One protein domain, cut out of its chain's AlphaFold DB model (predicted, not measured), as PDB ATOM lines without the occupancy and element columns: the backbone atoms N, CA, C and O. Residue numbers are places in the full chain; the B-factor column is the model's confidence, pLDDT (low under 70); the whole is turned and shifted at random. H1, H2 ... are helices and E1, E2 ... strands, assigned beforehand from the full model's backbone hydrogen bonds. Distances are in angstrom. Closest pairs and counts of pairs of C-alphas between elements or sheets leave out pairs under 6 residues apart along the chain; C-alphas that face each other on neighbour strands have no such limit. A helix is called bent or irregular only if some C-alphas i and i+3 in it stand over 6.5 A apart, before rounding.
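What this domain is: This is residues 5 to 79 of the 519 residues of an uncharacterized protein of Acidobacteria bacterium (UniProt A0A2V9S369). The model is a narrow rod: the antiparallel sheet E2, E3, E4 forms one layer, helix H1 runs along it over one face, and the sheet's other face is bare. The short pair E1 and E5 lies at one end of the rod. The printed part has 75 residues, with one named helix and five named strands in the order E1, E2, E3, E4, H1, E5, a mixed class. It is loose, with a radius of gyration of the C-alphas of 15.9 A and spans of 51 by 18 by 14 A.

How they stand to each other: Start at E1, residues 10 to 12, whose antiparallel neighbour is E5, residues 76 to 78; N 11 and O 77 are 2.8 A apart, within hydrogen-bond range. Next, E2, residues 18 to 21, E3, residues 25 to 34, and E4, residues 37 to 46, make a meander, each strand the antiparallel neighbour of the one before. In the hairpin E2 and E3, look for N 20 and O 27 at 2.8 A; in the hairpin E3 and E4, for N 30 and O 41 at 2.9 A. H1, residues 53 to 70, is on this sheet in two layers, helix on one face, at a height over the sheet of 10.0 A. It lies over E2 and E3, along the strands at 11 degrees to E2 on the local plane; its closest C-alphas to E2 are Phe 62 and Leu 20, 7.4 A. In H1, 12 of 14 O i to N i+4 pairs are within hydrogen-bond range.

Where its parts are: Find C-alpha 10 at (184.551, 221.181, 212.248), where E1 begins. E3 is 29.1 A long and E4 29.3 A. H1 runs 25.5 A from C-alpha 53 at (212.829, 209.604, 247.981); it is irregular, with C-alphas 54 and 57 7.8 A apart. E5 ends at C-alpha 78, (181.901, 217.751, 211.367).

The domain as a whole: The C-alphas farthest apart, Val 53 and Ala 79, are 51.3 A apart. The printed part has no cut and no long link. The pLDDT is under 70 at residues 67, 71 to 73, 75 and 77 to 79.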
ATOM      1  N   GLU A   5     194.477 226.872 213.423       77.19
ATOM      2  CA  GLU A   5     193.167 227.171 212.842       77.19
ATOM      3  C   GLU A   5     192.411 225.868 212.566       77.19
ATOM      4  O   GLU A   5     192.949 224.912 211.999       77.19
ATOM      5  N   LEU A   6     191.146 225.826 212.976       77.31
ATOM      6  CA  LEU A   6     190.281 224.682 212.739       77.31
ATOM      7  C   LEU A   6     189.767 224.686 211.288       77.31
ATOM      8  O   LEU A   6     189.358 225.734 210.779       77.31
ATOM      9  N   PRO A   7     189.695 223.519 210.623       77.75
ATOM     10  CA  PRO A   7     189.026 223.396 209.334       77.75
ATOM     11  C   PRO A   7     187.572 223.890 209.401       77.75
ATOM     12  O   PRO A   7     186.837 223.604 210.350       77.75
ATOM     13  N   LYS A   8     187.122 224.615 208.369       74.44
ATOM     14  CA  LYS A   8     185.745 225.135 208.302       74.44
ATOM     15  C   LYS A   8     184.723 223.999 208.427       74.44
ATOM     16  O   LYS A   8     184.786 223.027 207.683       74.44
ATOM     17  N   GLY A   9     183.753 224.159 209.330       70.06
ATOM     18  CA  GLY A   9     182.669 223.189 209.546       70.06
ATOM     19  C   GLY A   9     182.969 222.089 210.570       70.06
ATOM     20  O   GLY A   9     182.090 221.260 210.814       70.06
ATOM     21  N   TYR A  10     184.155 222.106 211.188       70.25
ATOM     22  CA  TYR A  10     184.551 221.181 212.248       70.25
ATOM     23  C   TYR A  10     184.523 221.851 213.628       70.25
ATOM     24  O   TYR A  10     184.813 223.043 213.760       70.25
ATOM     25  N   ARG A  11     184.179 221.086 214.668       78.69
ATOM     26  CA  ARG A  11     184.206 221.504 216.077       78.69
ATOM     27  C   ARG A  11     185.079 220.544 216.889       78.69
ATOM     28  O   ARG A  11     184.962 219.340 216.689       78.69
ATOM     29  N   PRO A  12     185.948 221.034 217.789       83.06
ATOM     30  CA  PRO A  12     186.767 220.166 218.616       83.06
ATOM     31  C   PRO A  12     186.008 219.683 219.855       83.06
ATOM     32  O   PRO A  12     185.292 220.458 220.491       83.06
ATOM     33  N   GLU A  13     186.234 218.436 220.251       80.81
ATOM     34  CA  GLU A  13     185.891 217.935 221.583       80.81
ATOM     35  C   GLU A  13     187.019 218.293 222.552       80.81
ATOM     36  O   GLU A  13     188.129 217.762 222.473       80.81
ATOM     37  N   LEU A  14     186.758 219.254 223.439       82.94
ATOM     38  CA  LEU A  14     187.780 219.775 224.341       82.94
ATOM     39  C   LEU A  14     187.993 218.830 225.533       82.94
ATOM     40  O   LEU A  14     187.020 218.466 226.199       82.94
ATOM     41  N   PRO A  15     189.247 218.461 225.848       79.88
ATOM     42  CA  PRO A  15     189.550 217.661 227.024       79.88
ATOM     43  C   PRO A  15     189.271 218.450 228.309       79.88
ATOM     44  O   PRO A  15     189.308 219.684 228.329       79.88
ATOM     45  N   ALA A  16     189.012 217.732 229.403       82.56
ATOM     46  CA  ALA A  16     188.854 218.348 230.714       82.56
ATOM     47  C   ALA A  16     190.148 219.060 231.145       82.56
ATOM     48  O   ALA A  16     191.253 218.577 230.895       82.56
ATOM     49  N   SER A  17     190.016 220.197 231.830       89.88
ATOM     50  CA  SER A  17     191.170 220.897 232.395       89.88
ATOM     51  C   SER A  17     191.836 220.063 233.487       89.88
ATOM     52  O   SER A  17     191.152 219.511 234.352       89.88
ATOM     53  N   VAL A  18     193.165 220.044 233.497       91.62
ATOM     54  CA  VAL A  18     193.970 219.359 234.511       91.62
ATOM     55  C   VAL A  18     194.576 220.400 235.445       91.62
ATOM     56  O   VAL A  18     195.245 221.323 234.989       91.62
ATOM     57  N   ASP A  19     194.368 220.248 236.753       95.56
ATOM     58  CA  ASP A  19     195.007 221.064 237.793       95.56
ATOM     59  C   ASP A  19     195.605 220.132 238.856       95.56
ATOM     60  O   ASP A  19     194.893 219.434 239.581       95.56
ATOM     61  N   LEU A  20     196.935 220.068 238.900       94.56
ATOM     62  CA  LEU A  20     197.705 219.228 239.809       94.56
ATOM     63  C   LEU A  20     198.535 220.119 240.724       94.56
ATOM     64  O   LEU A  20     199.337 220.927 240.261       94.56
ATOM     65  N   LYS A  21     198.410 219.911 242.036       96.25
ATOM     66  CA  LYS A  21     199.203 220.615 243.050       96.25
ATOM     67  C   LYS A  21     199.866 219.630 243.992       96.25
ATOM     68  O   LYS A  21     199.189 218.783 244.576       96.25
ATOM     69  N   ARG A  22     201.182 219.741 244.127       94.62
ATOM     70  CA  ARG A  22     202.020 218.999 245.074       94.62
ATOM     71  C   ARG A  22     203.018 219.952 245.732       94.62
ATOM     72  O   ARG A  22     203.167 221.108 245.308       94.62
ATOM     73  N   ASP A  23     203.706 219.456 246.752       93.75
ATOM     74  CA  ASP A  23     204.722 220.219 247.481       93.75
ATOM     75  C   ASP A  23     205.941 220.511 246.596       93.75
ATOM     76  O   ASP A  23     206.486 221.614 246.631       93.75
ATOM     77  N   PHE A  24     206.295 219.585 245.697       94.19
ATOM     78  CA  PHE A  24     207.414 219.747 244.765       94.19
ATOM     79  C   PHE A  24     207.081 220.498 243.462       94.19
ATOM     80  O   PHE A  24     207.987 221.092 242.866       94.19
ATOM     81  N   ALA A  25     205.825 220.496 242.993       95.88
ATOM     82  CA  ALA A  25     205.428 221.149 241.738       95.88
ATOM     83  C   ALA A  25     203.913 221.387 241.601       95.88
ATOM     84  O   ALA A  25     203.093 220.744 242.254       95.88
ATOM     85  N   GLU A  26     203.542 222.285 240.687       97.31
ATOM     86  CA  GLU A  26     202.173 222.471 240.197       97.31
ATOM     87  C   GLU A  26     202.127 222.356 238.673       97.31
ATOM     88  O   GLU A  26     203.063 222.766 237.980       97.31
ATOM     89  N   TYR A  27     201.025 221.825 238.151       96.38
ATOM     90  CA  TYR A  27     200.760 221.728 236.722       96.38
ATOM     91  C   TYR A  27     199.316 222.112 236.429       96.38
ATOM     92  O   TYR A  27     198.399 221.607 237.068       96.38
ATOM     93  N   HIS A  28     199.120 222.988 235.452       96.38
ATOM     94  CA  HIS A  28     197.809 223.370 234.955       96.38
ATOM     95  C   HIS A  28     197.773 223.220 233.437       96.38
ATOM     96  O   HIS A  28     198.664 223.732 232.758       96.38
ATOM     97  N   ALA A  29     196.741 222.565 232.914       93.88
ATOM     98  CA  ALA A  29     196.477 222.457 231.487       93.88
ATOM     99  C   ALA A  29     195.002 222.735 231.185       93.88
ATOM    100  O   ALA A  29     194.112 222.226 231.869       93.88
ATOM    101  N   SER A  30     194.742 223.529 230.150       93.50
ATOM    102  CA  SER A  30     193.394 223.800 229.652       93.50
ATOM    103  C   SER A  30     193.392 223.982 228.137       93.50
ATOM    104  O   SER A  30     194.402 224.355 227.537       93.50
ATOM    105  N   CYS A  31     192.249 223.709 227.512       89.62
ATOM    106  CA  CYS A  31     192.027 223.940 226.090       89.62
ATOM    107  C   CYS A  31     190.755 224.769 225.898       89.62
ATOM    108  O   CYS A  31     189.748 224.531 226.565       89.62
ATOM    109  N   LYS A  32     190.794 225.732 224.976       90.88
ATOM    110  CA  LYS A  32     189.645 226.558 224.580       90.88
ATOM    111  C   LYS A  32     189.653 226.797 223.075       90.88
ATOM    112  O   LYS A  32     190.688 226.658 222.430       90.88
ATOM    113  N   VAL A  33     188.507 227.187 222.528       88.12
ATOM    114  CA  VAL A  33     188.401 227.672 221.147       88.12
ATOM    115  C   VAL A  33     188.058 229.148 221.181       88.12
ATOM    116  O   VAL A  33     187.080 229.527 221.822       88.12
ATOM    117  N   ASP A  34     188.838 229.957 220.476       86.25
ATOM    118  CA  ASP A  34     188.572 231.381 220.285       86.25
ATOM    119  C   ASP A  34     188.686 231.719 218.796       86.25
ATOM    120  O   ASP A  34     189.672 231.371 218.154       86.25
ATOM    121  N   ASN A  35     187.644 232.321 218.219       84.00
ATOM    122  CA  ASN A  35     187.559 232.667 216.791       84.00
ATOM    123  C   ASN A  35     187.973 231.547 215.811       84.00
ATOM    124  O   ASN A  35     188.573 231.803 214.771       84.00
ATOM    125  N   GLY A  36     187.636 230.290 216.124       80.69
ATOM    126  CA  GLY A  36     187.979 229.136 215.281       80.69
ATOM    127  C   GLY A  36     189.428 228.661 215.412       80.69
ATOM    128  O   GLY A  36     189.834 227.752 214.695       80.69
ATOM    129  N   VAL A  37     190.191 229.226 216.346       84.69
ATOM    130  CA  VAL A  37     191.537 228.785 216.709       84.69
ATOM    131  C   VAL A  37     191.456 227.971 217.992       84.69
ATOM    132  O   VAL A  37     190.875 228.401 218.991       84.69
ATOM    133  N   LEU A  38     192.039 226.776 217.967       85.56
ATOM    134  CA  LEU A  38     192.201 225.958 219.161       85.56
ATOM    135  C   LEU A  38     193.427 226.439 219.943       85.56
ATOM    136  O   LEU A  38     194.543 226.442 219.425       85.56
ATOM    137  N   ILE A  39     193.217 226.813 221.203       87.44
ATOM    138  CA  ILE A  39     194.247 227.328 222.103       87.44
ATOM    139  C   ILE A  39     194.422 226.337 223.252       87.44
ATOM    140  O   ILE A  39     193.500 226.129 224.043       87.44
ATOM    141  N   ALA A  40     195.614 225.748 223.356       87.00
ATOM    142  CA  ALA A  40     196.012 224.893 224.470       87.00
ATOM    143  C   ALA A  40     197.008 225.633 225.374       87.00
ATOM    144  O   ALA A  40     198.115 225.975 224.949       87.00
ATOM    145  N   GLU A  41     196.629 225.855 226.629       91.12
ATOM    146  CA  GLU A  41     197.455 226.517 227.635       91.12
ATOM    147  C   GLU A  41     197.973 225.485 228.635       91.12
ATOM    148  O   GLU A  41     197.197 224.756 229.250       91.12
ATOM    149  N   ARG A  42     199.297 225.431 228.813       92.75
ATOM    150  CA  ARG A  42     199.961 224.572 229.800       92.75
ATOM    151  C   ARG A  42     200.931 225.392 230.629       92.75
ATOM    152  O   ARG A  42     201.742 226.141 230.084       92.75
ATOM    153  N   ARG A  43     200.874 225.232 231.948       94.81
ATOM    154  CA  ARG A  43     201.712 225.946 232.912       94.81
ATOM    155  C   ARG A  43     202.254 224.969 233.943       94.81
ATOM    156  O   ARG A  43     201.485 224.293 234.616       94.81
ATOM    157  N   MET A  44     203.573 224.950 234.103       93.38
ATOM    158  CA  MET A  44     204.257 224.169 235.130       93.38
ATOM    159  C   MET A  44     205.011 225.109 236.068       93.38
ATOM    160  O   MET A  44     205.724 225.999 235.607       93.38
ATOM    161  N   ILE A  45     204.865 224.902 237.374       95.19
ATOM    162  CA  ILE A  45     205.648 225.585 238.405       95.19
ATOM    163  C   ILE A  45     206.437 224.529 239.165       95.19
ATOM    164  O   ILE A  45     205.858 223.645 239.789       95.19
ATOM    165  N   THR A  46     207.761 224.636 239.150       93.81
ATOM    166  CA  THR A  46     208.637 223.819 239.991       93.81
ATOM    167  C   THR A  46     208.883 224.537 241.317       93.81
ATOM    168  O   THR A  46     209.328 225.683 241.339       93.81
ATOM    169  N   LYS A  47     208.569 223.878 242.438       93.06
ATOM    170  CA  LYS A  47     208.758 224.428 243.794       93.06
ATOM    171  C   LYS A  47     210.049 223.941 244.445       93.06
ATOM    172  O   LYS A  47     210.610 224.624 245.296       93.06
ATOM    173  N   MET A  48     210.538 222.773 244.027       92.12
ATOM    174  CA  MET A  48     211.742 222.140 244.566       92.12
ATOM    175  C   MET A  48     212.716 221.763 243.446       92.12
ATOM    176  O   MET A  48     212.309 221.451 242.329       92.12
ATOM    177  N   ARG A  49     214.022 221.769 243.753       88.56
ATOM    178  CA  ARG A  49     215.084 221.334 242.820       88.56
ATOM    179  C   ARG A  49     215.296 219.818 242.803       88.56
ATOM    180  O   ARG A  49     215.850 219.293 241.846       88.56
ATOM    181  N   SER A  50     214.875 219.131 243.859       89.50
ATOM    182  CA  SER A  50     214.989 217.682 244.025       89.50
ATOM    183  C   SER A  50     213.818 217.183 244.861       89.50
ATOM    184  O   SER A  50     213.503 217.799 245.880       89.50
ATOM    185  N   VAL A  51     213.201 216.076 244.450       91.69
ATOM    186  CA  VAL A  51     212.089 215.457 245.182       91.69
ATOM    187  C   VAL A  51     212.641 214.416 246.162       91.69
ATOM    188  O   VAL A  51     213.454 213.586 245.741       91.69
ATOM    189  N   PRO A  52     212.251 214.437 247.452       92.06
ATOM    190  CA  PRO A  52     212.673 213.428 248.418       92.06
ATOM    191  C   PRO A  52     212.277 212.012 247.985       92.06
ATOM    192  O   PRO A  52     211.210 211.797 247.413       92.06
ATOM    193  N   VAL A  53     213.104 211.017 248.318       91.19
ATOM    194  CA  VAL A  53     212.829 209.604 247.981       91.19
ATOM    195  C   VAL A  53     211.495 209.127 248.576       91.19
ATOM    196  O   VAL A  53     210.811 208.310 247.963       91.19
ATOM    197  N   SER A  54     211.082 209.679 249.721       93.25
ATOM    198  CA  SER A  54     209.782 209.405 250.351       93.25
ATOM    199  C   SER A  54     208.577 209.788 249.481       93.25
ATOM    200  O   SER A  54     207.529 209.166 249.609       93.25
ATOM    201  N   GLU A  55     208.724 210.754 248.570       91.25
ATOM    202  CA  GLU A  55     207.657 211.255 247.688       91.25
ATOM    203  C   GLU A  55     207.752 210.684 246.260       91.25
ATOM    204  O   GLU A  55     207.007 211.078 245.361       91.25
ATOM    205  N   PHE A  56     208.646 209.718 246.016       83.44
ATOM    206  CA  PHE A  56     208.928 209.213 244.668       83.44
ATOM    207  C   PHE A  56     207.699 208.631 243.948       83.44
ATOM    208  O   PHE A  56     207.561 208.785 242.734       83.44
ATOM    209  N   GLN A  57     206.783 207.987 244.678       84.19
ATOM    210  CA  GLN A  57     205.552 207.441 244.091       84.19
ATOM    211  C   GLN A  57     204.567 208.542 243.683       84.19
ATOM    212  O   GLN A  57     203.959 208.464 242.614       84.19
ATOM    213  N   GLU A  58     204.449 209.600 244.486       88.62
ATOM    214  CA  GLU A  58     203.634 210.760 244.127       88.62
ATOM    215  C   GLU A  58     204.233 211.527 242.953       88.62
ATOM    216  O   GLU A  58     203.496 211.936 242.058       88.62
ATOM    217  N   TYR A  59     205.561 211.647 242.898       88.25
ATOM    218  CA  TYR A  59     206.270 212.216 241.755       88.25
ATOM    219  C   TYR A  59     206.011 211.435 240.462       88.25
ATOM    220  O   TYR A  59     205.677 212.032 239.438       88.25
ATOM    221  N   LYS A  60     206.084 210.097 240.507       83.38
ATOM    222  CA  LYS A  60     205.739 209.239 239.362       83.38
ATOM    223  C   LYS A  60     204.291 209.422 238.912       83.38
ATOM    224  O   LYS A  60     204.042 209.565 237.719       83.38
ATOM    225  N   SER A  61     203.349 209.444 239.855       84.69
ATOM    226  CA  SER A  61     201.928 209.671 239.562       84.69
ATOM    227  C   SER A  61     201.692 211.049 238.931       84.69
ATOM    228  O   SER A  61     201.012 211.162 237.914       84.69
ATOM    229  N   PHE A  62     202.341 212.088 239.464       92.00
ATOM    230  CA  PHE A  62     202.290 213.449 238.934       92.00
ATOM    231  C   PHE A  62     202.811 213.529 237.490       92.00
ATOM    232  O   PHE A  62     202.139 214.093 236.628       92.00
ATOM    233  N   LEU A  63     203.964 212.913 237.194       80.81
ATOM    234  CA  LEU A  63     204.500 212.848 235.829       80.81
ATOM    235  C   LEU A  63     203.601 212.049 234.880       80.81
ATOM    236  O   LEU A  63     203.428 212.449 233.730       80.81
ATOM    237  N   LYS A  64     203.005 210.951 235.360       75.62
ATOM    238  CA  LYS A  64     202.053 210.156 234.580       75.62
ATOM    239  C   LYS A  64     200.842 210.996 234.174       75.62
ATOM    240  O   LYS A  64     200.516 211.021 232.996       75.62
ATOM    241  N   SER A  65     200.229 211.739 235.098       81.06
ATOM    242  CA  SER A  65     199.090 212.613 234.780       81.06
ATOM    243  C   SER A  65     199.438 213.706 233.763       81.06
ATOM    244  O   SER A  65     198.621 214.015 232.899       81.06
ATOM    245  N   ILE A  66     200.653 214.262 233.825       85.19
ATOM    246  CA  ILE A  66     201.141 215.214 232.814       85.19
ATOM    247  C   ILE A  66     201.298 214.529 231.453       85.19
ATOM    248  O   ILE A  66     200.919 215.091 230.429       85.19
ATOM    249  N   ASN A  67     201.870 213.326 231.424       69.94
ATOM    250  CA  ASN A  67     202.080 212.585 230.185       69.94
ATOM    251  C   ASN A  67     200.755 212.138 229.547       69.94
ATOM    252  O   ASN A  67     200.600 212.248 228.335       69.94
ATOM    253  N   ASP A  68     199.800 211.684 230.359       71.94
ATOM    254  CA  ASP A  68     198.463 211.286 229.915       71.94
ATOM    255  C   ASP A  68     197.729 212.477 229.264       71.94
ATOM    256  O   ASP A  68     197.181 212.331 228.176       71.94
ATOM    257  N   GLU A  69     197.795 213.677 229.863       86.31
ATOM    258  CA  GLU A  69     197.211 214.901 229.283       86.31
ATOM    259  C   GLU A  69     197.919 215.329 227.992       86.31
ATOM    260  O   GLU A  69     197.272 215.640 226.994       86.31
ATOM    261  N   ARG A  70     199.257 215.325 227.974       75.50
ATOM    262  CA  ARG A  70     200.028 215.754 226.797       75.50
ATOM    263  C   ARG A  70     199.839 214.848 225.585       75.50
ATOM    264  O   ARG A  70     200.017 215.321 224.464       75.50
ATOM    265  N   ASN A  71     199.513 213.579 225.811       66.00
ATOM    266  CA  ASN A  71     199.298 212.589 224.759       66.00
ATOM    267  C   ASN A  71     197.819 212.440 224.369       66.00
ATOM    268  O   ASN A  71     197.477 211.531 223.611       66.00
ATOM    269  N   GLN A  72     196.943 213.315 224.866       67.56
ATOM    270  CA  GLN A  72     195.535 213.313 224.506       67.56
ATOM    271  C   GLN A  72     195.313 213.989 223.144       67.56
ATOM    272  O   GLN A  72     195.794 215.094 222.885       67.56
ATOM    273  N   TYR A  73     194.557 213.327 222.269       68.25
ATOM    274  CA  TYR A  73     194.158 213.879 220.974       68.25
ATOM    275  C   TYR A  73     192.883 214.713 221.114       68.25
ATOM    276  O   TYR A  73     191.947 214.316 221.806       68.25
ATOM    277  N   ILE A  74     192.835 215.852 220.421       74.19
ATOM    278  CA  ILE A  74     191.639 216.697 220.333       74.19
ATOM    279  C   ILE A  74     190.897 216.311 219.057       74.19
ATOM    280  O   ILE A  74     191.379 216.549 217.949       74.19
ATOM    281  N   VAL A  75     189.749 215.656 219.227       68.69
ATOM    282  CA  VAL A  75     188.932 215.143 218.121       68.69
ATOM    283  C   VAL A  75     188.206 216.301 217.456       68.69
ATOM    284  O   VAL A  75     187.628 217.131 218.147       68.69
ATOM    285  N   LEU A  76     188.211 216.348 216.123       70.75
ATOM    286  CA  LEU A  76     187.429 217.300 215.337       70.75
ATOM    287  C   LEU A  76     186.219 216.584 214.737       70.75
ATOM    288  O   LEU A  76     186.398 215.626 213.991       70.75
ATOM    289  N   SER A  77     185.011 217.061 215.022       60.03
ATOM    290  CA  SER A  77     183.763 216.519 214.481       60.03
ATOM    291  C   SER A  77     183.122 217.487 213.490       60.03
ATOM    292  O   SER A  77     183.058 218.697 213.724       60.03
ATOM    293  N   SER A  78     182.654 216.970 212.354       55.31
ATOM    294  CA  SER A  78     181.901 217.751 211.367       55.31
ATOM    295  C   SER A  78     180.397 217.746 211.665       55.31
ATOM    296  O   SER A  78     179.850 216.800 212.235       55.31
ATOM    297  N   ALA A  79     179.677 218.771 211.201       48.78
ATOM    298  CA  ALA A  79     178.213 218.815 211.301       48.78
ATOM    299  C   ALA A  79     177.499 217.642 210.579       48.78
ATOM    300  O   ALA A  79     176.344 217.354 210.889       48.78
TER     301      ALA A  79